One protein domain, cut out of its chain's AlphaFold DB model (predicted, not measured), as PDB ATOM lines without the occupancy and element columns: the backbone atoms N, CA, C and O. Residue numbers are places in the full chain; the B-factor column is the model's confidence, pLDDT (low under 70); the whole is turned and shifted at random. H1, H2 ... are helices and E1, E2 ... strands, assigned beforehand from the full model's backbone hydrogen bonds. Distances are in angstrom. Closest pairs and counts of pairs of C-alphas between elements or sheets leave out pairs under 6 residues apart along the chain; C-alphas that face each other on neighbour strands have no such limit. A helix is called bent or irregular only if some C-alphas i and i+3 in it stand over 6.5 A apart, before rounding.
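AT A GLANCE: This is residues 36 to 171 and 181 to 253 of the 418 residues of an uncharacterized protein of Clostridiales bacterium (UniProt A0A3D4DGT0). A twisted wall of seven antiparallel strands curls round helix H3, with H1, H2, H4 and H5 on the same face and the other face bare. The small parallel sheet E5 E6 sits at one end of the long axis, next to H5, and H6 is near the other end. The printed part has 209 residues, with six named helices and nine named strands in the order H1 E1 E2 E3 E4 H2 H3 H4 E5 E6 H5 E7 E8 E9 H6; the large sheet's order is E1 E2 E3 E4 E9 E8 E7. It is mixed, helices and strands, in two layers, helices on one face of a sheet, and compact, with a radius of gyration of the C-alphas of 17.6 A and spans of 54 by 37 by 35 A.

IN THESE COORDINATES: Find C-alpha 40 at (161.572, 144.623, 139.302); from there H1 runs to residue 53, 20.2 A. Next come E1, residues 57 to 62, E2, 66 to 71, E3, 74 to 82, and E4, 86 to 96 and 32.6 A long: a meander, each strand the antiparallel neighbour of the one before. Then follow H2, 101 to 108, H3, 119 to 134 and 22.7 A, H4, 139 to 158 and 27.5 A, E5, 164 to 167, and, after the cut, E6, 184 to 187. H5, 188 to 202, is irregular: C-alphas 193 and 196 are 8.2 A apart. E7, 207 to 211, E8, 219 to 226, and E9, 232 to 242 and 32.6 A, make a second meander; H6, 247 to 250, ends at C-alpha 250, (162.706, 153.684, 160.596).

HOW THE PARTS SIT: Within hydrogen-bond range look for N 61 and O 68, 2.9 A, in hairpin E1 and E2; N 76 and O 69, 3.0 A, in E2 and E3; N 81 and O 88, 2.9 A, in E3 and E4; N 91 and O 237, 3.0 A, between E4 and E9; N 236 and O 224, 2.9 A, in E8 and E9; N 210 and O 221, 2.9 A, in E7 and E8; and N 167 and O 186, 2.9 A, between E5 and E6. H3, the hub, touches H1 at C-alphas 130 and 46, 5.2 A, H4 at 129 and 142, 5.9 A, and, with residues 119 to 121 alone, H2 at 119 and 107, 5.1 A. H5 touches H2 with residues 188 to 192 alone, closest C-alphas 188 and 101, 5.5 A. H4 and H6 only just touch, with 3 pairs of C-alphas within 8 A. In H1, H3 and H4 every O i to N i+4 pair is within range; H2 has 3 of 4, H5 6 of 11, and H6 is too short.

THE WHOLE: The C-alphas of Ser 36 and Ser 181, the two farthest apart, are 56.7 A apart. Residues 172 to 180 are not printed, and C-alphas 171 and 181 are 26.5 A apart across the cut. Of the links printed whole, none is long. Mean pLDDT of the printed part is 84.3; it is under 70 in 27 residues, among them 110 to 117 and 154 to 161.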
ATOM      1  N   SER A  36     152.243 144.703 149.153       55.78
ATOM      2  CA  SER A  36     152.665 144.714 147.740       55.78
ATOM      3  C   SER A  36     153.987 143.960 147.590       55.78
ATOM      4  O   SER A  36     155.022 144.422 148.069       55.78
ATOM      5  N   LYS A  37     153.961 142.802 146.920       79.06
ATOM      6  CA  LYS A  37     155.178 142.101 146.492       79.06
ATOM      7  C   LYS A  37     156.051 143.074 145.695       79.06
ATOM      8  O   LYS A  37     155.579 143.613 144.696       79.06
ATOM      9  N   ILE A  38     157.291 143.274 146.136       89.88
ATOM     10  CA  ILE A  38     158.257 144.136 145.449       89.88
ATOM     11  C   ILE A  38     158.436 143.635 144.016       89.88
ATOM     12  O   ILE A  38     158.633 142.438 143.797       89.88
ATOM     13  N   THR A  39     158.348 144.533 143.037       91.56
ATOM     14  CA  THR A  39     158.561 144.198 141.623       91.56
ATOM     15  C   THR A  39     159.899 144.717 141.108       91.56
ATOM     16  O   THR A  39     160.521 145.608 141.694       91.56
ATOM     17  N   LYS A  40     160.350 144.164 139.975       91.50
ATOM     18  CA  LYS A  40     161.572 144.623 139.302       91.50
ATOM     19  C   LYS A  40     161.435 146.064 138.817       91.50
ATOM     20  O   LYS A  40     162.399 146.815 138.871       91.50
ATOM     21  N   GLU A  41     160.246 146.456 138.365       92.19
ATOM     22  CA  GLU A  41     159.965 147.815 137.902       92.19
ATOM     23  C   GLU A  41     160.108 148.826 139.042       92.19
ATOM     24  O   GLU A  41     160.765 149.846 138.852       92.19
ATOM     25  N   GLN A  42     159.573 148.507 140.228       93.31
ATOM     26  CA  GLN A  42     159.715 149.351 141.418       93.31
ATOM     27  C   GLN A  42     161.182 149.480 141.843       93.31
ATOM     28  O   GLN A  42     161.646 150.580 142.122       93.31
ATOM     29  N   LEU A  43     161.932 148.371 141.859       93.12
ATOM     30  CA  LEU A  43     163.368 148.423 142.145       93.12
ATOM     31  C   LEU A  43     164.109 149.275 141.114       93.12
ATOM     32  O   LEU A  43     164.891 150.138 141.495       93.12
ATOM     33  N   ASN A  44     163.841 149.078 139.821       92.38
ATOM     34  CA  ASN A  44     164.478 149.858 138.770       92.38
ATOM     35  C   ASN A  44     164.220 151.361 138.941       92.38
ATOM     36  O   ASN A  44     165.162 152.139 138.861       92.38
ATOM     37  N   GLU A  45     162.976 151.764 139.207       93.19
ATOM     38  CA  GLU A  45     162.617 153.162 139.473       93.19
ATOM     39  C   GLU A  45     163.444 153.744 140.627       93.19
ATOM     40  O   GLU A  45     164.094 154.775 140.457       93.19
ATOM     41  N   LYS A  46     163.526 153.038 141.761       92.00
ATOM     42  CA  LYS A  46     164.276 153.508 142.936       92.00
ATOM     43  C   LYS A  46     165.781 153.552 142.740       92.00
ATOM     44  O   LYS A  46     166.432 154.471 143.226       92.00
ATOM     45  N   PHE A  47     166.348 152.621 141.985       90.62
ATOM     46  CA  PHE A  47     167.757 152.706 141.613       90.62
ATOM     47  C   PHE A  47     168.032 153.920 140.711       90.62
ATOM     48  O   PHE A  47     169.041 154.593 140.906       90.62
ATOM     49  N   GLN A  48     167.134 154.259 139.777       89.69
ATOM     50  CA  GLN A  48     167.295 155.481 138.978       89.69
ATOM     51  C   GLN A  48     167.160 156.756 139.828       89.69
ATOM     52  O   GLN A  48     167.950 157.675 139.646       89.69
ATOM     53  N   GLU A  49     166.247 156.795 140.805       87.81
ATOM     54  CA  GLU A  49     166.171 157.908 141.769       87.81
ATOM     55  C   GLU A  49     167.468 158.061 142.582       87.81
ATOM     56  O   GLU A  49     167.956 159.173 142.767       87.81
ATOM     57  N   LEU A  50     168.051 156.953 143.059       82.81
ATOM     58  CA  LEU A  50     169.318 156.972 143.801       82.81
ATOM     59  C   LEU A  50     170.471 157.514 142.950       82.81
ATOM     60  O   LEU A  50     171.261 158.310 143.450       82.81
ATOM     61  N   LYS A  51     170.535 157.142 141.666       83.19
ATOM     62  CA  LYS A  51     171.507 157.704 140.717       83.19
ATOM     63  C   LYS A  51     171.391 159.225 140.631       83.19
ATOM     64  O   LYS A  51     172.400 159.914 140.593       83.19
ATOM     65  N   ASP A  52     170.176 159.757 140.565       76.69
ATOM     66  CA  ASP A  52     169.972 161.202 140.420       76.69
ATOM     67  C   ASP A  52     170.352 161.986 141.693       76.69
ATOM     68  O   ASP A  52     170.588 163.193 141.622       76.69
ATOM     69  N   ASN A  53     170.479 161.296 142.832       70.44
ATOM     70  CA  ASN A  53     170.902 161.863 144.112       70.44
ATOM     71  C   ASN A  53     172.416 161.762 144.382       70.44
ATOM     72  O   ASN A  53     172.895 162.424 145.302       70.44
ATOM     73  N   ASP A  54     173.165 160.969 143.610       72.12
ATOM     74  CA  ASP A  54     174.618 160.819 143.738       72.12
ATOM     75  C   ASP A  54     175.310 161.197 142.421       72.12
ATOM     76  O   ASP A  54     175.308 160.448 141.442       72.12
ATOM     77  N   SER A  55     175.939 162.376 142.408       73.06
ATOM     78  CA  SER A  55     176.629 162.907 141.228       73.06
ATOM     79  C   SER A  55     177.834 162.078 140.775       73.06
ATOM     80  O   SER A  55     178.302 162.278 139.654       73.06
ATOM     81  N   GLU A  56     178.359 161.185 141.618       79.62
ATOM     82  CA  GLU A  56     179.457 160.288 141.249       79.62
ATOM     83  C   GLU A  56     178.974 159.090 140.419       79.62
ATOM     84  O   GLU A  56     179.766 158.474 139.698       79.62
ATOM     85  N   ILE A  57     177.678 158.757 140.486       82.50
ATOM     86  CA  ILE A  57     177.092 157.660 139.718       82.50
ATOM     87  C   ILE A  57     176.744 158.150 138.310       82.50
ATOM     88  O   ILE A  57     175.748 158.829 138.058       82.50
ATOM     89  N   GLU A  58     177.543 157.716 137.344       87.56
ATOM     90  CA  GLU A  58     177.374 158.060 135.936       87.56
ATOM     91  C   GLU A  58     176.176 157.328 135.320       87.56
ATOM     92  O   GLU A  58     175.435 157.881 134.499       87.56
ATOM     93  N   LYS A  59     175.987 156.052 135.685       90.25
ATOM     94  CA  LYS A  59     174.975 155.193 135.064       90.25
ATOM     95  C   LYS A  59     174.576 154.020 135.952       90.25
ATOM     96  O   LYS A  59     175.432 153.372 136.544       90.25
ATOM     97  N   ILE A  60     173.287 153.676 135.922       91.81
ATOM     98  CA  ILE A  60     172.761 152.420 136.466       91.81
ATOM     99  C   ILE A  60     171.966 151.683 135.389       91.81
ATOM    100  O   ILE A  60     171.107 152.279 134.732       91.81
ATOM    101  N   VAL A  61     172.243 150.391 135.209       91.88
ATOM    102  CA  VAL A  61     171.514 149.502 134.294       91.88
ATOM    103  C   VAL A  61     170.926 148.335 135.080       91.88
ATOM    104  O   VAL A  61     171.654 147.468 135.553       91.88
ATOM    105  N   THR A  62     169.599 148.289 135.183       90.62
ATOM    106  CA  THR A  62     168.879 147.195 135.849       90.62
ATOM    107  C   THR A  62     168.553 146.094 134.843       90.62
ATOM    108  O   THR A  62     167.769 146.299 133.916       90.62
ATOM    109  N   GLY A  63     169.168 144.928 135.015       89.81
ATOM    110  CA  GLY A  63     168.876 143.700 134.281       89.81
ATOM    111  C   GLY A  63     167.962 142.754 135.061       89.81
ATOM    112  O   GLY A  63     167.379 143.112 136.086       89.81
ATOM    113  N   ASP A  64     167.846 141.512 134.585       87.38
ATOM    114  CA  ASP A  64     166.912 140.543 135.161       87.38
ATOM    115  C   ASP A  64     167.259 140.121 136.591       87.38
ATOM    116  O   ASP A  64     166.343 140.007 137.397       87.38
ATOM    117  N   ASN A  65     168.539 139.911 136.901       92.38
ATOM    118  CA  ASN A  65     169.020 139.507 138.233       92.38
ATOM    119  C   ASN A  65     170.309 140.251 138.627       92.38
ATOM    120  O   ASN A  65     170.998 139.852 139.559       92.38
ATOM    121  N   VAL A  66     170.684 141.280 137.866       95.50
ATOM    122  CA  VAL A  66     171.922 142.041 138.057       95.50
ATOM    123  C   VAL A  66     171.623 143.516 137.855       95.50
ATOM    124  O   VAL A  66     170.898 143.878 136.928       95.50
ATOM    125  N   ILE A  67     172.184 144.356 138.714       94.69
ATOM    126  CA  ILE A  67     172.206 145.807 138.579       94.69
ATOM    127  C   ILE A  67     173.656 146.207 138.339       94.69
ATOM    128  O   ILE A  67     174.519 145.958 139.175       94.69
ATOM    129  N   GLU A  68     173.926 146.809 137.190       94.50
ATOM    130  CA  GLU A  68     175.245 147.349 136.881       94.50
ATOM    131  C   GLU A  68     175.303 148.814 137.308       94.50
ATOM    132  O   GLU A  68     174.457 149.610 136.891       94.50
ATOM    133  N   VAL A  69     176.316 149.176 138.089       90.62
ATOM    134  CA  VAL A  69     176.574 150.554 138.518       90.62
ATOM    135  C   VAL A  69     177.906 151.008 137.934       90.62
ATOM    136  O   VAL A  69     178.913 150.305 138.041       90.62
ATOM    137  N   ILE A  70     177.901 152.176 137.292       89.38
ATOM    138  CA  ILE A  70     179.096 152.856 136.786       89.38
ATOM    139  C   ILE A  70     179.305 154.116 137.620       89.38
ATOM    140  O   ILE A  70     178.452 155.007 137.604       89.38
ATOM    141  N   LYS A  71     180.427 154.176 138.336       82.81
ATOM    142  CA  LYS A  71     180.806 155.263 139.247       82.81
ATOM    143  C   LYS A  71     182.281 155.585 139.028       82.81
ATOM    144  O   LYS A  71     183.112 154.681 139.072       82.81
ATOM    145  N   ASN A  72     182.616 156.850 138.773       78.56
ATOM    146  CA  ASN A  72     183.997 157.308 138.548       78.56
ATOM    147  C   ASN A  72     184.781 156.496 137.483       78.56
ATOM    148  O   ASN A  72     185.953 156.173 137.674       78.56
ATOM    149  N   ASN A  73     184.152 156.173 136.347       76.31
ATOM    150  CA  ASN A  73     184.640 155.272 135.286       76.31
ATOM    151  C   ASN A  73     184.909 153.806 135.694       76.31
ATOM    152  O   ASN A  73     185.377 153.026 134.861       76.31
ATOM    153  N   ASP A  74     184.604 153.409 136.928       80.69
ATOM    154  CA  ASP A  74     184.649 152.021 137.380       80.69
ATOM    155  C   ASP A  74     183.248 151.390 137.291       80.69
ATOM    156  O   ASP A  74     182.226 152.069 137.400       80.69
ATOM    157  N   LYS A  75     183.196 150.070 137.075       88.56
ATOM    158  CA  LYS A  75     181.953 149.287 136.989       88.56
ATOM    159  C   LYS A  75     181.925 148.238 138.094       88.56
ATOM    160  O   LYS A  75     182.899 147.500 138.253       88.56
ATOM    161  N   TYR A  76     180.794 148.103 138.778       88.50
ATOM    162  CA  TYR A  76     180.506 146.946 139.623       88.50
ATOM    163  C   TYR A  76     179.079 146.433 139.410       88.50
ATOM    164  O   TYR A  76     178.219 147.125 138.861       88.50
ATOM    165  N   GLU A  77     178.855 145.177 139.788       93.81
ATOM    166  CA  GLU A  77     177.603 144.457 139.568       93.81
ATOM    167  C   GLU A  77     177.020 144.007 140.906       93.81
ATOM    168  O   GLU A  77     177.726 143.463 141.756       93.81
ATOM    169  N   ILE A  78     175.725 144.252 141.078       95.81
ATOM    170  CA  ILE A  78     174.943 143.847 142.242       95.81
ATOM    171  C   ILE A  78     173.976 142.770 141.768       95.81
ATOM    172  O   ILE A  78     173.028 143.052 141.035       95.81
ATOM    173  N   GLU A  79     174.203 141.529 142.172       97.25
ATOM    174  CA  GLU A  79     173.235 140.461 141.953       97.25
ATOM    175  C   GLU A  79     172.033 140.668 142.874       97.25
ATOM    176  O   GLU A  79     172.193 141.088 144.022       97.25
ATOM    177  N   TYR A  80     170.828 140.366 142.394       97.25
ATOM    178  CA  TYR A  80     169.628 140.444 143.217       97.25
ATOM    179  C   TYR A  80     168.627 139.326 142.936       97.25
ATOM    180  O   TYR A  80     168.498 138.828 141.818       97.25
ATOM    181  N   GLU A  81     167.881 138.964 143.976       96.94
ATOM    182  CA  GLU A  81     166.807 137.978 143.933       96.94
ATOM    183  C   GLU A  81     165.599 138.502 144.715       96.94
ATOM    184  O   GLU A  81     165.725 138.948 145.858       96.94
ATOM    185  N   ILE A  82     164.420 138.456 144.089       94.44
ATOM    186  CA  ILE A  82     163.150 138.856 144.703       94.44
ATOM    187  C   ILE A  82     162.355 137.595 145.033       94.44
ATOM    188  O   ILE A  82     161.882 136.891 144.136       94.44
ATOM    189  N   GLU A  83     162.146 137.355 146.320       93.44
ATOM    190  CA  GLU A  83     161.275 136.303 146.836       93.44
ATOM    191  C   GLU A  83     159.975 136.921 147.393       93.44
ATOM    192  O   GLU A  83     159.723 138.119 147.255       93.44
ATOM    193  N   GLU A  84     159.070 136.101 147.929       87.00
ATOM    194  CA  GLU A  84     157.763 136.576 148.413       87.00
ATOM    195  C   GLU A  84     157.887 137.484 149.647       87.00
ATOM    196  O   GLU A  84     157.214 138.509 149.728       87.00
ATOM    197  N   ASP A  85     158.773 137.122 150.574       89.88
ATOM    198  CA  ASP A  85     158.938 137.728 151.898       89.88
ATOM    199  C   ASP A  85     160.313 138.377 152.120       89.88
ATOM    200  O   ASP A  85     160.625 138.849 153.220       89.88
ATOM    201  N   LYS A  86     161.151 138.402 151.082       94.62
ATOM    202  CA  LYS A  86     162.487 138.988 151.154       94.62
ATOM    203  C   LYS A  86     163.036 139.381 149.789       94.62
ATOM    204  O   LYS A  86     162.678 138.811 148.760       94.62
ATOM    205  N   VAL A  87     163.969 140.326 149.810       96.81
ATOM    206  CA  VAL A  87     164.816 140.670 148.663       96.81
ATOM    207  C   VAL A  87     166.265 140.488 149.077       96.81
ATOM    208  O   VAL A  87     166.677 140.988 150.123       96.81
ATOM    209  N   THR A  88     167.032 139.761 148.275       97.81
ATOM    210  CA  THR A  88     168.460 139.550 148.513       97.81
ATOM    211  C   THR A  88     169.260 140.350 147.503       97.81
ATOM    212  O   THR A  88     168.977 140.256 146.314       97.81
ATOM    213  N   PHE A  89     170.276 141.079 147.961       98.00
ATOM    214  CA  PHE A  89     171.330 141.621 147.105       98.00
ATOM    215  C   PHE A  89     172.668 140.992 147.477       98.00
ATOM    216  O   PHE A  89     172.924 140.731 148.659       98.00
ATOM    217  N   SER A  90     173.526 140.752 146.490       97.19
ATOM    218  CA  SER A  90     174.869 140.226 146.707       97.19
ATOM    219  C   SER A  90     175.904 140.804 145.758       97.19
ATOM    220  O   SER A  90     175.626 141.062 144.591       97.19
ATOM    221  N   ILE A  91     177.120 140.966 146.272       95.25
ATOM    222  CA  ILE A  91     178.289 141.385 145.499       95.25
ATOM    223  C   ILE A  91     179.408 140.383 145.767       95.25
ATOM    224  O   ILE A  91     179.702 140.049 146.920       95.25
ATOM    225  N   GLU A  92     180.015 139.892 144.690       94.12
ATOM    226  CA  GLU A  92     181.201 139.039 144.725       94.12
ATOM    227  C   GLU A  92     182.437 139.875 144.381       94.12
ATOM    228  O   GLU A  92     182.477 140.569 143.367       94.12
ATOM    229  N   ALA A  93     183.464 139.790 145.224       92.69
ATOM    230  CA  ALA A  93     184.745 140.442 145.011       92.69
ATOM    231  C   ALA A  93     185.885 139.433 145.142       92.69
ATOM    232  O   ALA A  93     185.941 138.641 146.085       92.69
ATOM    233  N   GLU A  94     186.827 139.474 144.206       94.44
ATOM    234  CA  GLU A  94     187.995 138.605 144.221       94.44
ATOM    235  C   GLU A  94     189.201 139.340 144.807       94.44
ATOM    236  O   GLU A  94     189.586 140.403 144.329       94.44
ATOM    237  N   VAL A  95     189.829 138.753 145.824       94.44
ATOM    238  CA  VAL A  95     191.059 139.259 146.440       94.44
ATOM    239  C   VAL A  95     192.200 138.322 146.093       94.44
ATOM    240  O   VAL A  95     192.078 137.104 146.232       94.44
ATOM    241  N   LYS A  96     193.324 138.887 145.648       96.38
ATOM    242  CA  LYS A  96     194.527 138.138 145.284       96.38
ATOM    243  C   LYS A  96     195.768 138.776 145.876       96.38
ATOM    244  O   LYS A  96     195.886 139.997 145.943       96.38
ATOM    245  N   GLN A  97     196.724 137.936 146.239       95.88
ATOM    246  CA  GLN A  97     198.084 138.351 146.533       95.88
ATOM    247  C   GLN A  97     198.635 139.176 145.363       95.88
ATOM    248  O   GLN A  97     198.537 138.757 144.211       95.88
ATOM    249  N   GLY A  98     199.227 140.331 145.662       93.94
ATOM    250  CA  GLY A  98     199.742 141.258 144.655       93.94
ATOM    251  C   GLY A  98     198.804 142.422 144.327       93.94
ATOM    252  O   GLY A  98     199.255 143.367 143.689       93.94
ATOM    253  N   MET A  99     197.545 142.389 144.780       94.81
ATOM    254  CA  MET A  99     196.610 143.510 144.642       94.81
ATOM    255  C   MET A  99     197.150 144.747 145.368       94.81
ATOM    256  O   MET A  99     197.595 144.651 146.514       94.81
ATOM    257  N   SER A 100     197.103 145.901 144.709       92.19
ATOM    258  CA  SER A 100     197.500 147.186 145.287       92.19
ATOM    259  C   SER A 100     196.521 147.659 146.367       92.19
ATOM    260  O   SER A 100     195.385 147.193 146.458       92.19
ATOM    261  N   TRP A 101     196.960 148.605 147.203       88.06
ATOM    262  CA  TRP A 101     196.075 149.220 148.198       88.06
ATOM    263  C   TRP A 101     194.875 149.907 147.537       88.06
ATOM    264  O   TRP A 101     193.757 149.730 148.000       88.06
ATOM    265  N   GLU A 102     195.097 150.616 146.428       87.50
ATOM    266  CA  GLU A 102     194.050 151.334 145.692       87.50
ATOM    267  C   GLU A 102     192.980 150.382 145.141       87.50
ATOM    268  O   GLU A 102     191.788 150.613 145.339       87.50
ATOM    269  N   GLU A 103     193.386 149.277 144.507       89.94
ATOM    270  CA  GLU A 103     192.456 148.240 144.033       89.94
ATOM    271  C   GLU A 103     191.658 147.624 145.188       89.94
ATOM    272  O   GLU A 103     190.457 147.393 145.059       89.94
ATOM    273  N   TYR A 104     192.306 147.389 146.332       89.12
ATOM    274  CA  TYR A 104     191.640 146.843 147.510       89.12
ATOM    275  C   TYR A 104     190.612 147.822 148.090       89.12
ATOM    276  O   TYR A 104     189.473 147.436 148.353       89.12
ATOM    277  N   THR A 105     190.971 149.095 148.267       85.94
ATOM    278  CA  THR A 105     190.061 150.104 148.829       85.94
ATOM    279  C   THR A 105     188.891 150.418 147.909       85.94
ATOM    280  O   THR A 105     187.811 150.709 148.403       85.94
ATOM    281  N   LYS A 106     189.042 150.284 146.586       85.25
ATOM    282  CA  LYS A 106     187.897 150.387 145.665       85.25
ATOM    283  C   LYS A 106     186.828 149.330 145.952       85.25
ATOM    284  O   LYS A 106     185.639 149.606 145.853       85.25
ATOM    285  N   LEU A 107     187.236 148.116 146.325       85.38
ATOM    286  CA  LEU A 107     186.306 147.030 146.642       85.38
ATOM    287  C   LEU A 107     185.719 147.168 148.053       85.38
ATOM    288  O   LEU A 107     184.514 147.002 148.233       85.38
ATOM    289  N   PHE A 108     186.568 147.455 149.043       81.44
ATOM    290  CA  PHE A 108     186.234 147.320 150.469       81.44
ATOM    291  C   PHE A 108     186.123 148.637 151.242       81.44
ATOM    292  O   PHE A 108     185.820 148.602 152.433       81.44
ATOM    293  N   GLY A 109     186.388 149.767 150.597       75.81
ATOM    294  CA  GLY A 109     186.438 151.083 151.217       75.81
ATOM    295  C   GLY A 109     187.791 151.385 151.854       75.81
ATOM    296  O   GLY A 109     188.638 150.503 152.048       75.81
ATOM    297  N   ASP A 110     188.011 152.657 152.171       67.50
ATOM    298  CA  ASP A 110     189.247 153.126 152.789       67.50
ATOM    299  C   ASP A 110     189.098 153.290 154.311       67.50
ATOM    300  O   ASP A 110     188.421 154.173 154.828       67.50
ATOM    301  N   SER A 111     189.814 152.458 155.068       57.97
ATOM    302  CA  SER A 111     189.832 152.519 156.535       57.97
ATOM    303  C   SER A 111     190.754 153.607 157.116       57.97
ATOM    304  O   SER A 111     190.927 153.675 158.334       57.97
ATOM    305  N   THR A 112     191.422 154.410 156.280       51.97
ATOM    306  CA  THR A 112     192.476 155.360 156.695       51.97
ATOM    307  C   THR A 112     192.027 156.810 156.831       51.97
ATOM    308  O   THR A 112     192.823 157.647 157.266       51.97
ATOM    309  N   GLY A 113     190.755 157.106 156.550       45.09
ATOM    310  CA  GLY A 113     190.143 158.401 156.856       45.09
ATOM    311  C   GLY A 113     189.786 159.279 155.658       45.09
ATOM    312  O   GLY A 113     189.310 160.386 155.895       45.09
ATOM    313  N   ASP A 114     189.963 158.805 154.420       47.06
ATOM    314  CA  ASP A 114     189.063 159.205 153.331       47.06
ATOM    315  C   ASP A 114     187.818 158.342 153.490       47.06
ATOM    316  O   ASP A 114     187.917 157.120 153.467       47.06
ATOM    317  N   ALA A 115     186.664 158.947 153.740       49.62
ATOM    318  CA  ALA A 115     185.413 158.214 153.891       49.62
ATOM    319  C   ALA A 115     184.860 157.811 152.516       49.62
ATOM    320  O   ALA A 115     183.789 158.260 152.125       49.62
ATOM    321  N   SER A 116     185.624 157.026 151.756       57.25
ATOM    322  CA  SER A 116     185.105 156.374 150.560       57.25
ATOM    323  C   SER A 116     184.692 154.961 150.932       57.25
ATOM    324  O   SER A 116     185.549 154.105 151.198       57.25
ATOM    325  N   ASP A 117     183.387 154.740 150.955       65.94
ATOM    326  CA  ASP A 117     182.806 153.408 150.983       65.94
ATOM    327  C   ASP A 117     183.252 152.644 149.722       65.94
ATOM    328  O   ASP A 117     183.484 153.215 148.653       65.94
ATOM    329  N   GLY A 118     183.496 151.342 149.873       74.56
ATOM    330  CA  GLY A 118     183.873 150.489 148.747       74.56
ATOM    331  C   GLY A 118     182.655 150.087 147.932       74.56
ATOM    332  O   GLY A 118     181.544 150.057 148.458       74.56
ATOM    333  N   ASN A 119     182.871 149.649 146.691       81.00
ATOM    334  CA  ASN A 119     181.808 149.180 145.793       81.00
ATOM    335  C   ASN A 119     180.859 148.161 146.451       81.00
ATOM    336  O   ASN A 119     179.663 148.144 146.163       81.00
ATOM    337  N   ILE A 120     181.385 147.301 147.334       80.38
ATOM    338  CA  ILE A 120     180.578 146.312 148.059       80.38
ATOM    339  C   ILE A 120     179.597 146.989 149.023       80.38
ATOM    340  O   ILE A 120     178.430 146.610 149.090       80.38
ATOM    341  N   GLU A 121     180.072 147.958 149.802       80.44
ATOM    342  CA  GLU A 121     179.255 148.633 150.809       80.44
ATOM    343  C   GLU A 121     178.227 149.547 150.147       80.44
ATOM    344  O   GLU A 121     177.037 149.408 150.438       80.44
ATOM    345  N   ASP A 122     178.669 150.357 149.183       81.25
ATOM    346  CA  ASP A 122     177.815 151.232 148.378       81.25
ATOM    347  C   ASP A 122     176.675 150.445 147.723       81.25
ATOM    348  O   ASP A 122     175.498 150.762 147.905       81.25
ATOM    349  N   GLY A 123     176.999 149.367 147.005       85.31
ATOM    350  CA  GLY A 123     175.994 148.621 146.256       85.31
ATOM    351  C   GLY A 123     174.959 147.922 147.147       85.31
ATOM    352  O   GLY A 123     173.761 147.957 146.855       85.31
ATOM    353  N   LEU A 124     175.381 147.318 148.264       90.75
ATOM    354  CA  LEU A 124     174.441 146.685 149.199       90.75
ATOM    355  C   LEU A 124     173.577 147.719 149.936       90.75
ATOM    356  O   LEU A 124     172.392 147.464 150.171       90.75
ATOM    357  N   ALA A 125     174.140 148.887 150.259       88.81
ATOM    358  CA  ALA A 125     173.413 150.001 150.853       88.81
ATOM    359  C   ALA A 125     172.332 150.538 149.902       88.81
ATOM    360  O   ALA A 125     171.174 150.665 150.299       88.81
ATOM    361  N   MET A 126     172.665 150.748 148.622       89.25
ATOM    362  CA  MET A 126     171.697 151.147 147.591       89.25
ATOM    363  C   MET A 126     170.523 150.165 147.496       89.25
ATOM    364  O   MET A 126     169.365 150.588 147.466       89.25
ATOM    365  N   GLY A 127     170.802 148.856 147.519       93.38
ATOM    366  CA  GLY A 127     169.767 147.820 147.542       93.38
ATOM    367  C   GLY A 127     168.844 147.920 148.761       93.38
ATOM    368  O   GLY A 127     167.619 147.844 148.620       93.38
ATOM    369  N   TYR A 128     169.409 148.159 149.949       94.31
ATOM    370  CA  TYR A 128     168.630 148.392 151.168       94.31
ATOM    371  C   TYR A 128     167.734 149.628 151.054       94.31
ATOM    372  O   TYR A 128     166.541 149.552 151.349       94.31
ATOM    373  N   TYR A 129     168.283 150.752 150.592       91.19
ATOM    374  CA  TYR A 129     167.565 152.024 150.482       91.19
ATOM    375  C   TYR A 129     166.413 151.945 149.491       91.19
ATOM    376  O   TYR A 129     165.316 152.410 149.798       91.19
ATOM    377  N   ALA A 130     166.639 151.308 148.342       92.31
ATOM    378  CA  ALA A 130     165.610 151.103 147.334       92.31
ATOM    379  C   ALA A 130     164.418 150.319 147.906       92.31
ATOM    380  O   ALA A 130     163.275 150.761 147.802       92.31
ATOM    381  N   VAL A 131     164.675 149.187 148.573       95.06
ATOM    382  CA  VAL A 131     163.608 148.372 149.179       95.06
ATOM    383  C   VAL A 131     162.924 149.102 150.330       95.06
ATOM    384  O   VAL A 131     161.696 149.123 150.389       95.06
ATOM    385  N   ALA A 132     163.689 149.730 151.222       92.69
ATOM    386  CA  ALA A 132     163.136 150.485 152.341       92.69
ATOM    387  C   ALA A 132     162.207 151.608 151.855       92.69
ATOM    388  O   ALA A 132     161.141 151.815 152.435       92.69
ATOM    389  N   ASN A 133     162.572 152.284 150.760       91.56
ATOM    390  CA  ASN A 133     161.749 153.335 150.179       91.56
ATOM    391  C   ASN A 133     160.462 152.807 149.536       91.56
ATOM    392  O   ASN A 133     159.399 153.382 149.765       91.56
ATOM    393  N   ILE A 134     160.517 151.676 148.820       92.88
ATOM    394  CA  ILE A 134     159.309 150.991 148.310       92.88
ATOM    395  C   ILE A 134     158.357 150.640 149.459       92.88
ATOM    396  O   ILE A 134     157.142 150.743 149.313       92.88
ATOM    397  N   LEU A 135     158.912 150.257 150.611       91.81
ATOM    398  CA  LEU A 135     158.166 149.895 151.818       91.81
ATOM    399  C   LEU A 135     157.791 151.105 152.699       91.81
ATOM    400  O   LEU A 135     157.308 150.927 153.815       91.81
ATOM    401  N   GLY A 136     157.967 152.332 152.197       87.81
ATOM    402  CA  GLY A 136     157.449 153.556 152.811       87.81
ATOM    403  C   GLY A 136     158.389 154.263 153.793       87.81
ATOM    404  O   GLY A 136     157.948 155.181 154.485       87.81
ATOM    405  N   ALA A 137     159.665 153.874 153.872       87.12
ATOM    406  CA  ALA A 137     160.668 154.632 154.619       87.12
ATOM    407  C   ALA A 137     161.257 155.776 153.777       87.12
ATOM    408  O   ALA A 137     161.539 155.635 152.586       87.12
ATOM    409  N   GLU A 138     161.519 156.919 154.406       84.75
ATOM    410  CA  GLU A 138     162.289 157.990 153.770       84.75
ATOM    411  C   GLU A 138     163.739 157.542 153.540       84.75
ATOM    412  O   GLU A 138     164.334 156.906 154.413       84.75
ATOM    413  N   TYR A 139     164.340 157.923 152.405       80.81
ATOM    414  CA  TYR A 139     165.728 157.570 152.074       80.81
ATOM    415  C   TYR A 139     166.707 157.933 153.190       80.81
ATOM    416  O   TYR A 139     167.502 157.096 153.610       80.81
ATOM    417  N   LYS A 140     166.601 159.155 153.722       76.50
ATOM    418  CA  LYS A 140     167.454 159.644 154.810       76.50
ATOM    419  C   LYS A 140     167.334 158.769 156.060       76.50
ATOM    420  O   LYS A 140     168.341 158.369 156.633       76.50
ATOM    421  N   SER A 141     166.107 158.434 156.447       79.75
ATOM    422  CA  SER A 141     165.815 157.557 157.585       79.75
ATOM    423  C   SER A 141     166.379 156.142 157.385       79.75
ATOM    424  O   SER A 141     167.021 155.589 158.280       79.75
ATOM    425  N   ALA A 142     166.196 155.568 156.191       84.81
ATOM    426  CA  ALA A 142     166.719 154.249 155.846       84.81
ATOM    427  C   ALA A 142     168.257 154.215 155.842       84.81
ATOM    428  O   ALA A 142     168.838 153.307 156.440       84.81
ATOM    429  N   ALA A 143     168.901 155.216 155.236       81.25
ATOM    430  CA  ALA A 143     170.354 155.369 155.218       81.25
ATOM    431  C   ALA A 143     170.935 155.428 156.623       81.25
ATOM    432  O   ALA A 143     171.830 154.664 156.976       81.25
ATOM    433  N   TRP A 144     170.344 156.259 157.473       76.31
ATOM    434  CA  TRP A 144     170.770 156.383 158.854       76.31
ATOM    435  C   TRP A 144     170.658 155.100 159.652       76.31
ATOM    436  O   TRP A 144     171.608 154.696 160.327       76.31
ATOM    437  N   TYR A 145     169.495 154.461 159.579       82.62
ATOM    438  CA  TYR A 145     169.271 153.210 160.277       82.62
ATOM    439  C   TYR A 145     170.277 152.143 159.840       82.62
ATOM    440  O   TYR A 145     170.891 151.489 160.688       82.62
ATOM    441  N   TYR A 146     170.474 152.000 158.527       82.69
ATOM    442  CA  TYR A 146     171.418 151.046 157.958       82.69
ATOM    443  C   TYR A 146     172.841 151.314 158.446       82.69
ATOM    444  O   TYR A 146     173.480 150.411 158.977       82.69
ATOM    445  N   THR A 147     173.313 152.560 158.379       77.94
ATOM    446  CA  THR A 147     174.654 152.933 158.848       77.94
ATOM    447  C   THR A 147     174.851 152.627 160.334       77.94
ATOM    448  O   THR A 147     175.860 152.034 160.723       77.94
ATOM    449  N   LEU A 148     173.885 152.971 161.193       74.25
ATOM    450  CA  LEU A 148     173.988 152.744 162.640       74.25
ATOM    451  C   LEU A 148     174.033 151.255 162.998       74.25
ATOM    452  O   LEU A 148     174.904 150.817 163.755       74.25
ATOM    453  N   THR A 149     173.119 150.469 162.434       78.31
ATOM    454  CA  THR A 149     173.060 149.016 162.655       78.31
ATOM    455  C   THR A 149     174.275 148.310 162.049       78.31
ATOM    456  O   THR A 149     174.871 147.422 162.666       78.31
ATOM    457  N   ARG A 150     174.768 148.787 160.903       74.94
ATOM    458  CA  ARG A 150     175.995 148.290 160.281       74.94
ATOM    459  C   ARG A 150     177.236 148.547 161.132       74.94
ATOM    460  O   ARG A 150     178.052 147.636 161.254       74.94
ATOM    461  N   ILE A 151     177.366 149.704 161.789       72.12
ATOM    462  CA  ILE A 151     178.466 149.972 162.737       72.12
ATOM    463  C   ILE A 151     178.481 148.933 163.867       72.12
ATOM    464  O   ILE A 151     179.550 148.468 164.274       72.12
ATOM    465  N   GLU A 152     177.319 148.536 164.385       68.31
ATOM    466  CA  GLU A 152     177.239 147.460 165.379       68.31
ATOM    467  C   GLU A 152     177.665 146.109 164.802       68.31
ATOM    468  O   GLU A 152     178.463 145.394 165.418       68.31
ATOM    469  N   GLY A 153     177.208 145.789 163.590       71.44
ATOM    470  CA  GLY A 153     177.656 144.611 162.855       71.44
ATOM    471  C   GLY A 153     179.170 144.598 162.636       71.44
ATOM    472  O   GLY A 153     179.818 143.570 162.843       71.44
ATOM    473  N   TYR A 154     179.765 145.741 162.303       69.62
ATOM    474  CA  TYR A 154     181.205 145.908 162.157       69.62
ATOM    475  C   TYR A 154     181.948 145.735 163.473       69.62
ATOM    476  O   TYR A 154     182.957 145.033 163.498       69.62
ATOM    477  N   LYS A 155     181.442 146.269 164.591       64.81
ATOM    478  CA  LYS A 155     182.036 146.005 165.912       64.81
ATOM    479  C   LYS A 155     182.132 144.504 166.183       64.81
ATOM    480  O   LYS A 155     183.179 144.049 166.631       64.81
ATOM    481  N   GLY A 156     181.094 143.731 165.862       65.06
ATOM    482  CA  GLY A 156     181.122 142.270 165.988       65.06
ATOM    483  C   GLY A 156     182.167 141.597 165.087       65.06
ATOM    484  O   GLY A 156     182.936 140.756 165.559       65.06
ATOM    485  N   LYS A 157     182.231 142.000 163.811       68.81
ATOM    486  CA  LYS A 157     183.174 141.479 162.800       68.81
ATOM    487  C   LYS A 157     184.633 141.795 163.168       68.81
ATOM    488  O   LYS A 157     185.452 140.887 163.290       68.81
ATOM    489  N   TYR A 158     184.947 143.069 163.411       65.44
ATOM    490  CA  TYR A 158     186.309 143.562 163.652       65.44
ATOM    491  C   TYR A 158     186.806 143.369 165.090       65.44
ATOM    492  O   TYR A 158     188.011 143.362 165.311       65.44
ATOM    493  N   ALA A 159     185.943 143.137 166.089       61.75
ATOM    494  CA  ALA A 159     186.418 142.766 167.432       61.75
ATOM    495  C   ALA A 159     187.261 141.479 167.422       61.75
ATOM    496  O   ALA A 159     188.077 141.259 168.317       61.75
ATOM    497  N   LYS A 160     187.071 140.635 166.403       63.53
ATOM    498  CA  LYS A 160     187.849 139.419 166.190       63.53
ATOM    499  C   LYS A 160     189.115 139.657 165.361       63.53
ATOM    500  O   LYS A 160     189.979 138.783 165.370       63.53
ATOM    501  N   SER A 161     189.255 140.782 164.653       66.94
ATOM    502  CA  SER A 161     190.366 141.014 163.723       66.94
ATOM    503  C   SER A 161     191.679 141.350 164.433       66.94
ATOM    504  O   SER A 161     191.703 141.717 165.608       66.94
ATOM    505  N   ASP A 162     192.798 141.214 163.720       71.00
ATOM    506  CA  ASP A 162     194.057 141.794 164.202       71.00
ATOM    507  C   ASP A 162     193.984 143.324 164.110       71.00
ATOM    508  O   ASP A 162     193.282 143.879 163.259       71.00
ATOM    509  N   LYS A 163     194.724 144.019 164.978       73.38
ATOM    510  CA  LYS A 163     194.850 145.477 164.912       73.38
ATOM    511  C   LYS A 163     195.954 145.848 163.931       73.38
ATOM    512  O   LYS A 163     197.131 145.597 164.195       73.38
ATOM    513  N   TRP A 164     195.558 146.474 162.828       74.50
ATOM    514  CA  TRP A 164     196.476 147.010 161.832       74.50
ATOM    515  C   TRP A 164     196.533 148.527 161.882       74.50
ATOM    516  O   TRP A 164     195.521 149.199 162.079       74.50
ATOM    517  N   ILE A 165     197.730 149.061 161.667       75.25
ATOM    518  CA  ILE A 165     197.961 150.475 161.400       75.25
ATOM    519  C   ILE A 165     198.352 150.579 159.932       75.25
ATOM    520  O   ILE A 165     199.449 150.170 159.551       75.25
ATOM    521  N   ILE A 166     197.448 151.117 159.118       77.44
ATOM    522  CA  ILE A 166     197.719 151.372 157.705       77.44
ATOM    523  C   ILE A 166     198.342 152.758 157.565       77.44
ATOM    524  O   ILE A 166     197.813 153.747 158.078       77.44
ATOM    525  N   MET A 167     199.480 152.827 156.884       74.62
ATOM    526  CA  MET A 167     200.208 154.065 156.639       74.62
ATOM    527  C   MET A 167     200.175 154.392 155.152       74.62
ATOM    528  O   MET A 167     200.835 153.722 154.359       74.62
ATOM    529  N   LYS A 168     199.418 155.436 154.797       74.81
ATOM    530  CA  LYS A 168     199.517 156.089 153.491       74.81
ATOM    531  C   LYS A 168     200.849 156.825 153.417       74.81
ATOM    532  O   LYS A 168     201.208 157.568 154.336       74.81
ATOM    533  N   ASP A 169     201.561 156.643 152.318       65.19
ATOM    534  CA  ASP A 169     202.764 157.420 152.067       65.19
ATOM    535  C   ASP A 169     202.418 158.885 151.806       65.19
ATOM    536  O   ASP A 169     201.612 159.209 150.938       65.19
ATOM    537  N   ALA A 170     203.071 159.776 152.547       60.84
ATOM    538  CA  ALA A 170     203.069 161.207 152.293       60.84
ATOM    539  C   ALA A 170     204.514 161.669 152.092       60.84
ATOM    540  O   ALA A 170     205.416 161.232 152.817       60.84
ATOM    541  N   GLU A 171     204.748 162.546 151.113       51.97
ATOM    542  CA  GLU A 171     206.080 163.103 150.871       51.97
ATOM    543  C   GLU A 171     206.644 163.741 152.152       51.97
ATOM    544  O   GLU A 171     206.002 164.565 152.803       51.97
ATOM    545  N   SER A 181     204.543 145.891 170.516       50.69
ATOM    546  CA  SER A 181     204.835 144.628 169.822       50.69
ATOM    547  C   SER A 181     203.590 143.925 169.258       50.69
ATOM    548  O   SER A 181     203.714 142.832 168.713       50.69
ATOM    549  N   GLU A 182     202.397 144.505 169.427       52.91
ATOM    550  CA  GLU A 182     201.108 143.903 169.050       52.91
ATOM    551  C   GLU A 182     200.452 144.567 167.827       52.91
ATOM    552  O   GLU A 182     199.572 143.970 167.210       52.91
ATOM    553  N   GLU A 183     200.854 145.785 167.453       59.44
ATOM    554  CA  GLU A 183     200.264 146.510 166.322       59.44
ATOM    555  C   GLU A 183     201.009 146.185 165.020       59.44
ATOM    556  O   GLU A 183     202.189 146.506 164.857       59.44
ATOM    557  N   LYS A 184     200.311 145.560 164.061       70.19
ATOM    558  CA  LYS A 184     200.864 145.287 162.730       70.19
ATOM    559  C   LYS A 184     200.811 146.560 161.888       70.19
ATOM    560  O   LYS A 184     199.734 147.031 161.531       70.19
ATOM    561  N   VAL A 185     201.969 147.115 161.552       75.12
ATOM    562  CA  VAL A 185     202.067 148.264 160.639       75.12
ATOM    563  C   VAL A 185     202.122 147.765 159.192       75.12
ATOM    564  O   VAL A 185     202.824 146.791 158.897       75.12
ATOM    565  N   LEU A 186     201.373 148.411 158.298       76.50
ATOM    566  CA  LEU A 186     201.362 148.133 156.861       76.50
ATOM    567  C   LEU A 186     201.449 149.435 156.073       76.50
ATOM    568  O   LEU A 186     200.553 150.276 156.150       76.50
ATOM    569  N   ASN A 187     202.526 149.593 155.308       81.38
ATOM    570  CA  ASN A 187     202.639 150.672 154.341       81.38
ATOM    571  C   ASN A 187     201.820 150.321 153.089       81.38
ATOM    572  O   ASN A 187     201.882 149.186 152.611       81.38
ATOM    573  N   THR A 188     201.068 151.281 152.547       83.88
ATOM    574  CA  THR A 188     200.244 151.070 151.348       83.88
ATOM    575  C   THR A 188     201.062 150.647 150.121       83.88
ATOM    576  O   THR A 188     200.550 149.883 149.305       83.88
ATOM    577  N   LYS A 189     202.342 151.046 149.998       84.31
ATOM    578  CA  LYS A 189     203.238 150.572 148.918       84.31
ATOM    579  C   LYS A 189     203.610 149.097 149.031       84.31
ATOM    580  O   LYS A 189     203.795 148.434 148.016       84.31
ATOM    581  N   ASP A 190     203.681 148.576 150.252       85.19
ATOM    582  CA  ASP A 190     204.013 147.173 150.516       85.19
ATOM    583  C   ASP A 190     202.767 146.283 150.599       85.19
ATOM    584  O   ASP A 190     202.880 145.065 150.778       85.19
ATOM    585  N   PHE A 191     201.574 146.871 150.459       88.25
ATOM    586  CA  PHE A 191     200.300 146.172 150.594       88.25
ATOM    587  C   PHE A 191     200.208 144.950 149.682       88.25
ATOM    588  O   PHE A 191     199.825 143.881 150.148       88.25
ATOM    589  N   ALA A 192     200.669 145.064 148.435       91.00
ATOM    590  CA  ALA A 192     200.675 143.974 147.460       91.00
ATOM    591  C   ALA A 192     201.380 142.700 147.960       91.00
ATOM    592  O   ALA A 192     200.996 141.591 147.590       91.00
ATOM    593  N   ASN A 193     202.380 142.823 148.841       90.62
ATOM    594  CA  ASN A 193     203.093 141.681 149.425       90.62
ATOM    595  C   ASN A 193     202.373 141.079 150.636       90.62
ATOM    596  O   ASN A 193     202.665 139.951 151.028       90.62
ATOM    597  N   ARG A 194     201.405 141.788 151.221       90.38
ATOM    598  CA  ARG A 194     200.699 141.385 152.447       90.38
ATOM    599  C   ARG A 194     199.177 141.404 152.300       90.38
ATOM    600  O   ARG A 194     198.485 141.279 153.306       90.38
ATOM    601  N   THR A 195     198.654 141.486 151.074       92.19
ATOM    602  CA  THR A 195     197.213 141.539 150.785       92.19
ATOM    603  C   THR A 195     196.461 140.416 151.487       92.19
ATOM    604  O   THR A 195     195.514 140.679 152.224       92.19
ATOM    605  N   MET A 196     196.900 139.164 151.310       93.25
ATOM    606  CA  MET A 196     196.204 138.014 151.891       93.25
ATOM    607  C   MET A 196     196.378 137.933 153.407       93.25
ATOM    608  O   MET A 196     195.462 137.493 154.098       93.25
ATOM    609  N   GLU A 197     197.511 138.395 153.946       91.38
ATOM    610  CA  GLU A 197     197.706 138.497 155.395       91.38
ATOM    611  C   GLU A 197     196.715 139.499 156.002       91.38
ATOM    612  O   GLU A 197     196.025 139.180 156.971       91.38
ATOM    613  N   TYR A 198     196.606 140.688 155.403       88.75
ATOM    614  CA  TYR A 198     195.667 141.718 155.827       88.75
ATOM    615  C   TYR A 198     194.221 141.234 155.684       88.75
ATOM    616  O   TYR A 198     193.487 141.192 156.671       88.75
ATOM    617  N   PHE A 199     193.829 140.764 154.500       89.88
ATOM    618  CA  PHE A 199     192.481 140.268 154.228       89.88
ATOM    619  C   PHE A 199     192.062 139.158 155.201       89.88
ATOM    620  O   PHE A 199     191.006 139.245 155.826       89.88
ATOM    621  N   ASN A 200     192.906 138.142 155.412       89.31
ATOM    622  CA  ASN A 200     192.589 137.052 156.336       89.31
ATOM    623  C   ASN A 200     192.546 137.499 157.799       89.31
ATOM    624  O   ASN A 200     191.853 136.877 158.601       89.31
ATOM    625  N   SER A 201     193.251 138.571 158.155       85.94
ATOM    626  CA  SER A 201     193.183 139.125 159.504       85.94
ATOM    627  C   SER A 201     191.889 139.894 159.776       85.94
ATOM    628  O   SER A 201     191.436 139.904 160.919       85.94
ATOM    629  N   ILE A 202     191.309 140.522 158.746       83.06
ATOM    630  CA  ILE A 202     190.038 141.245 158.815       83.06
ATOM    631  C   ILE A 202     188.876 140.256 158.779       83.06
ATOM    632  O   ILE A 202     187.993 140.275 159.634       83.06
ATOM    633  N   TYR A 203     188.917 139.341 157.819       85.19
ATOM    634  CA  TYR A 203     187.928 138.294 157.627       85.19
ATOM    635  C   TYR A 203     188.441 136.999 158.257       85.19
ATOM    636  O   TYR A 203     188.800 136.076 157.541       85.19
ATOM    637  N   LYS A 204     188.563 136.908 159.584       84.56
ATOM    638  CA  LYS A 204     189.107 135.676 160.201       84.56
ATOM    639  C   LYS A 204     188.193 134.473 160.022       84.56
ATOM    640  O   LYS A 204     188.663 133.384 159.703       84.56
ATOM    641  N   ASP A 205     186.902 134.697 160.229       88.38
ATOM    642  CA  ASP A 205     185.884 133.669 160.082       88.38
ATOM    643  C   ASP A 205     185.537 133.496 158.596       88.38
ATOM    644  O   ASP A 205     185.466 134.462 157.832       88.38
ATOM    645  N   ASP A 206     185.295 132.253 158.187       90.88
ATOM    646  CA  ASP A 206     184.867 131.924 156.821       90.88
ATOM    647  C   ASP A 206     183.474 132.448 156.494       90.88
ATOM    648  O   ASP A 206     183.141 132.699 155.335       90.88
ATOM    649  N   THR A 207     182.648 132.587 157.525       93.12
ATOM    650  CA  THR A 207     181.316 133.151 157.425       93.12
ATOM    651  C   THR A 207     181.064 134.035 158.628       93.12
ATOM    652  O   THR A 207     181.291 133.636 159.770       93.12
ATOM    653  N   TYR A 208     180.558 135.232 158.365       90.88
ATOM    654  CA  TYR A 208     180.045 136.135 159.379       90.88
ATOM    655  C   TYR A 208     178.598 136.479 159.056       90.88
ATOM    656  O   TYR A 208     178.216 136.603 157.893       90.88
ATOM    657  N   THR A 209     177.774 136.610 160.087       92.38
ATOM    658  CA  THR A 209     176.374 136.990 159.947       92.38
ATOM    659  C   THR A 209     176.041 138.049 160.978       92.38
ATOM    660  O   THR A 209     176.345 137.883 162.158       92.38
ATOM    661  N   TYR A 210     175.396 139.112 160.514       89.75
ATOM    662  CA  TYR A 210     174.781 140.129 161.349       89.75
ATOM    663  C   TYR A 210     173.280 140.154 161.075       89.75
ATOM    664  O   TYR A 210     172.861 140.118 159.921       89.75
ATOM    665  N   GLU A 211     172.482 140.217 162.132       90.19
ATOM    666  CA  GLU A 211     171.029 140.346 162.066       90.19
ATOM    667  C   GLU A 211     170.634 141.536 162.932       90.19
ATOM    668  O   GLU A 211     171.056 141.629 164.087       90.19
ATOM    669  N   ASP A 212     169.805 142.430 162.399       85.62
ATOM    670  CA  ASP A 212     169.284 143.585 163.132       85.62
ATOM    671  C   ASP A 212     168.027 143.228 163.952       85.62
ATOM    672  O   ASP A 212     167.200 144.081 164.276       85.62
ATOM    673  N   SER A 213     167.874 141.952 164.316       83.50
ATOM    674  CA  SER A 213     166.697 141.405 165.002       83.50
ATOM    675  C   SER A 213     166.455 142.002 166.392       83.50
ATOM    676  O   SER A 213     165.328 141.985 166.882       83.50
ATOM    677  N   ASN A 214     167.488 142.582 167.010       79.38
ATOM    678  CA  ASN A 214     167.369 143.349 168.256       79.38
ATOM    679  C   ASN A 214     166.832 144.782 168.047       79.38
ATOM    680  O   ASN A 214     166.605 145.488 169.030       79.38
ATOM    681  N   HIS A 215     166.635 145.197 166.794       82.94
ATOM    682  CA  HIS A 215     166.202 146.532 166.377       82.94
ATOM    683  C   HIS A 215     164.870 146.452 165.615       82.94
ATOM    684  O   HIS A 215     163.870 145.985 166.163       82.94
ATOM    685  N   CYS A 216     164.826 146.916 164.364       85.88
ATOM    686  CA  CYS A 216     163.634 146.877 163.519       85.88
ATOM    687  C   CYS A 216     163.494 145.569 162.725       85.88
ATOM    688  O   CYS A 216     162.441 145.360 162.120       85.88
ATOM    689  N   ASN A 217     164.491 144.674 162.778       89.31
ATOM    690  CA  ASN A 217     164.476 143.373 162.103       89.31
ATOM    691  C   ASN A 217     164.221 143.488 160.585       89.31
ATOM    692  O   ASN A 217     163.452 142.705 160.011       89.31
ATOM    693  N   THR A 218     164.794 144.513 159.951       92.81
ATOM    694  CA  THR A 218     164.602 144.815 158.531       92.81
ATOM    695  C   THR A 218     165.588 144.074 157.643       92.81
ATOM    696  O   THR A 218     165.290 143.897 156.462       92.81
ATOM    697  N   TYR A 219     166.732 143.605 158.157       95.19
ATOM    698  CA  TYR A 219     167.702 142.904 157.323       95.19
ATOM    699  C   TYR A 219     168.682 141.984 158.063       95.19
ATOM    700  O   TYR A 219     169.003 142.100 159.244       95.19
ATOM    701  N   LYS A 220     169.257 141.074 157.283       95.12
ATOM    702  CA  LYS A 220     170.382 140.227 157.664       95.12
ATOM    703  C   LYS A 220     171.525 140.424 156.681       95.12
ATOM    704  O   LYS A 220     171.327 140.352 155.474       95.12
ATOM    705  N   SER A 221     172.732 140.623 157.192       93.62
ATOM    706  CA  SER A 221     173.967 140.669 156.412       93.62
ATOM    707  C   SER A 221     174.729 139.356 156.562       93.62
ATOM    708  O   SER A 221     174.852 138.826 157.668       93.62
ATOM    709  N   ILE A 222     175.258 138.835 155.456       93.81
ATOM    710  CA  ILE A 222     176.113 137.645 155.438       93.81
ATOM    711  C   ILE A 222     177.377 137.966 154.650       93.81
ATOM    712  O   ILE A 222     177.300 138.425 153.517       93.81
ATOM    713  N   THR A 223     178.530 137.670 155.230       92.38
ATOM    714  CA  THR A 223     179.830 137.708 154.559       92.38
ATOM    715  C   THR A 223     180.350 136.277 154.475       92.38
ATOM    716  O   THR A 223     180.414 135.607 155.505       92.38
ATOM    717  N   GLU A 224     180.740 135.803 153.294       95.19
ATOM    718  CA  GLU A 224     181.217 134.434 153.064       95.19
ATOM    719  C   GLU A 224     182.503 134.414 152.227       95.19
ATOM    720  O   GLU A 224     182.607 135.092 151.205       95.19
ATOM    721  N   LYS A 225     183.477 133.591 152.629       95.00
ATOM    722  CA  LYS A 225     184.668 133.279 151.829       95.00
ATOM    723  C   LYS A 225     184.468 132.028 150.980       95.00
ATOM    724  O   LYS A 225     184.255 130.939 151.517       95.00
ATOM    725  N   LYS A 226     184.686 132.144 149.672       95.31
ATOM    726  CA  LYS A 226     184.688 131.032 148.712       95.31
ATOM    727  C   LYS A 226     186.007 130.933 147.954       95.31
ATOM    728  O   LYS A 226     186.805 131.865 147.949       95.31
ATOM    729  N   GLU A 227     186.231 129.769 147.341       95.12
ATOM    730  CA  GLU A 227     187.385 129.508 146.461       95.12
ATOM    731  C   GLU A 227     188.735 129.903 147.099       95.12
ATOM    732  O   GLU A 227     189.583 130.555 146.494       95.12
ATOM    733  N   LYS A 228     188.912 129.525 148.371       94.25
ATOM    734  CA  LYS A 228     190.075 129.889 149.184       94.25
ATOM    735  C   LYS A 228     191.335 129.158 148.730       94.25
ATOM    736  O   LYS A 228     191.368 127.929 148.702       94.25
ATOM    737  N   THR A 229     192.384 129.925 148.474       94.12
ATOM    738  CA  THR A 229     193.755 129.446 148.294       94.12
ATOM    739  C   THR A 229     194.702 130.264 149.177       94.12
ATOM    740  O   THR A 229     194.295 131.247 149.799       94.12
ATOM    741  N   ASP A 230     195.981 129.889 149.220       91.19
ATOM    742  CA  ASP A 230     196.995 130.654 149.959       91.19
ATOM    743  C   ASP A 230     197.210 132.065 149.383       91.19
ATOM    744  O   ASP A 230     197.676 132.962 150.085       91.19
ATOM    745  N   THR A 231     196.870 132.279 148.108       95.38
ATOM    746  CA  THR A 231     197.135 133.528 147.381       95.38
ATOM    747  C   THR A 231     195.878 134.203 146.842       95.38
ATOM    748  O   THR A 231     195.991 135.254 146.214       95.38
ATOM    749  N   SER A 232     194.688 133.648 147.066       96.50
ATOM    750  CA  SER A 232     193.433 134.231 146.589       96.50
ATOM    751  C   SER A 232     192.220 133.803 147.408       96.50
ATOM    752  O   SER A 232     192.198 132.738 148.021       96.50
ATOM    753  N   CYS A 233     191.175 134.622 147.382       96.50
ATOM    754  CA  CYS A 233     189.870 134.301 147.945       96.50
ATOM    755  C   CYS A 233     188.791 135.103 147.220       96.50
ATOM    756  O   CYS A 233     189.001 136.273 146.907       96.50
ATOM    757  N   LYS A 234     187.614 134.512 147.033       95.88
ATOM    758  CA  LYS A 234     186.406 135.268 146.700       95.88
ATOM    759  C   LYS A 234     185.652 135.602 147.974       95.88
ATOM    760  O   LYS A 234     185.422 134.718 148.799       95.88
ATOM    761  N   LEU A 235     185.296 136.865 148.146       94.69
ATOM    762  CA  LEU A 235     184.407 137.316 149.201       94.69
ATOM    763  C   LEU A 235     183.039 137.594 148.593       94.69
ATOM    764  O   LEU A 235     182.933 138.348 147.631       94.69
ATOM    765  N   ILE A 236     182.004 137.008 149.177       95.12
ATOM    766  CA  ILE A 236     180.622 137.317 148.842       95.12
ATOM    767  C   ILE A 236     180.021 138.030 150.042       95.12
ATOM    768  O   ILE A 236     179.951 137.453 151.130       95.12
ATOM    769  N   GLU A 237     179.579 139.268 149.853       93.88
ATOM    770  CA  GLU A 237     178.734 139.951 150.830       93.88
ATOM    771  C   GLU A 237     177.295 139.980 150.323       93.88
ATOM    772  O   GLU A 237     177.034 140.214 149.143       93.88
ATOM    773  N   LYS A 238     176.361 139.692 151.227       95.62
ATOM    774  CA  LYS A 238     174.928 139.656 150.960       95.62
ATOM    775  C   LYS A 238     174.181 140.485 151.983       95.62
ATOM    776  O   LYS A 238     174.515 140.449 153.171       95.62
ATOM    777  N   ILE A 239     173.110 141.119 151.534       96.25
ATOM    778  CA  ILE A 239     172.052 141.642 152.389       96.25
ATOM    779  C   ILE A 239     170.738 140.961 152.014       96.25
ATOM    780  O   ILE A 239     170.388 140.869 150.842       96.25
ATOM    781  N   ILE A 240     170.031 140.444 153.012       97.25
ATOM    782  CA  ILE A 240     168.716 139.823 152.879       97.25
ATOM    783  C   ILE A 240     167.744 140.721 153.627       97.25
ATOM    784  O   ILE A 240     167.817 140.827 154.851       97.25
ATOM    785  N   ILE A 241     166.860 141.377 152.893       97.06
ATOM    786  CA  ILE A 241     165.939 142.382 153.413       97.06
ATOM    787  C   ILE A 241     164.606 141.706 153.689       97.06
ATOM    788  O   ILE A 241     164.020 141.114 152.788       97.06
ATOM    789  N   ASN A 242     164.139 141.785 154.930       94.56
ATOM    790  CA  ASN A 242     162.871 141.224 155.374       94.56
ATOM    791  C   ASN A 242     161.728 142.158 154.962       94.56
ATOM    792  O   ASN A 242     161.480 143.159 155.633       94.56
ATOM    793  N   THR A 243     161.015 141.841 153.880       93.56
ATOM    794  CA  THR A 243     159.956 142.724 153.355       93.56
ATOM    795  C   THR A 243     158.694 142.727 154.220       93.56
ATOM    796  O   THR A 243     157.849 143.600 154.052       93.56
ATOM    797  N   ASN A 244     158.588 141.804 155.184       91.12
ATOM    798  CA  ASN A 244     157.525 141.779 156.192       91.12
ATOM    799  C   ASN A 244     157.835 142.640 157.429       91.12
ATOM    800  O   ASN A 244     157.016 142.710 158.351       91.12
ATOM    801  N   ALA A 245     159.027 143.239 157.514       90.69
ATOM    802  CA  ALA A 245     159.368 144.138 158.608       90.69
ATOM    803  C   ALA A 245     158.558 145.442 158.538       90.69
ATOM    804  O   ALA A 245     158.104 145.873 157.481       90.69
ATOM    805  N   ASP A 246     158.398 146.095 159.686       88.00
ATOM    806  CA  ASP A 246     157.686 147.369 159.775       88.00
ATOM    807  C   ASP A 246     158.654 148.537 159.536       88.00
ATOM    808  O   ASP A 246     159.237 149.085 160.476       88.00
ATOM    809  N   PHE A 247     158.827 148.910 158.265       88.56
ATOM    810  CA  PHE A 247     159.709 150.004 157.840       88.56
ATOM    811  C   PHE A 247     159.239 151.387 158.315       88.56
ATOM    812  O   PHE A 247     160.040 152.322 158.361       88.56
ATOM    813  N   SER A 248     157.990 151.528 158.775       82.44
ATOM    814  CA  SER A 248     157.513 152.784 159.367       82.44
ATOM    815  C   SER A 248     158.228 153.130 160.683       82.44
ATOM    816  O   SER A 248     158.266 154.296 161.081       82.44
ATOM    817  N   LYS A 249     158.855 152.137 161.332       83.06
ATOM    818  CA  LYS A 249     159.689 152.315 162.532       83.06
ATOM    819  C   LYS A 249     161.042 152.956 162.246       83.06
ATOM    820  O   LYS A 249     161.702 153.380 163.187       83.06
ATOM    821  N   LEU A 250     161.447 153.048 160.977       81.06
ATOM    822  CA  LEU A 250     162.706 153.684 160.596       81.06
ATOM    823  C   LEU A 250     162.656 155.210 160.676       81.06
ATOM    824  O   LEU A 250     163.678 155.836 160.436       81.06
ATOM    825  N   LYS A 251     161.507 155.815 161.010       69.25
ATOM    826  CA  LYS A 251     161.369 157.267 161.176       69.25
ATOM    827  C   LYS A 251     162.331 157.773 162.248       69.25
ATOM    828  O   LYS A 251     162.067 157.645 163.443       69.25
ATOM    829  N   VAL A 252     163.438 158.354 161.802       61.00
ATOM    830  CA  VAL A 252     164.438 158.969 162.665       61.00
ATOM    831  C   VAL A 252     164.402 160.468 162.427       61.00
ATOM    832  O   VAL A 252     164.753 160.946 161.350       61.00
ATOM    833  N   ASP A 253     164.008 161.210 163.459       57.66
ATOM    834  CA  ASP A 253     164.299 162.635 163.527       57.66
ATOM    835  C   ASP A 253     165.800 162.790 163.816       57.66
ATOM    836  O   ASP A 253     166.281 162.528 164.923       57.66
TER     837      ASP A 253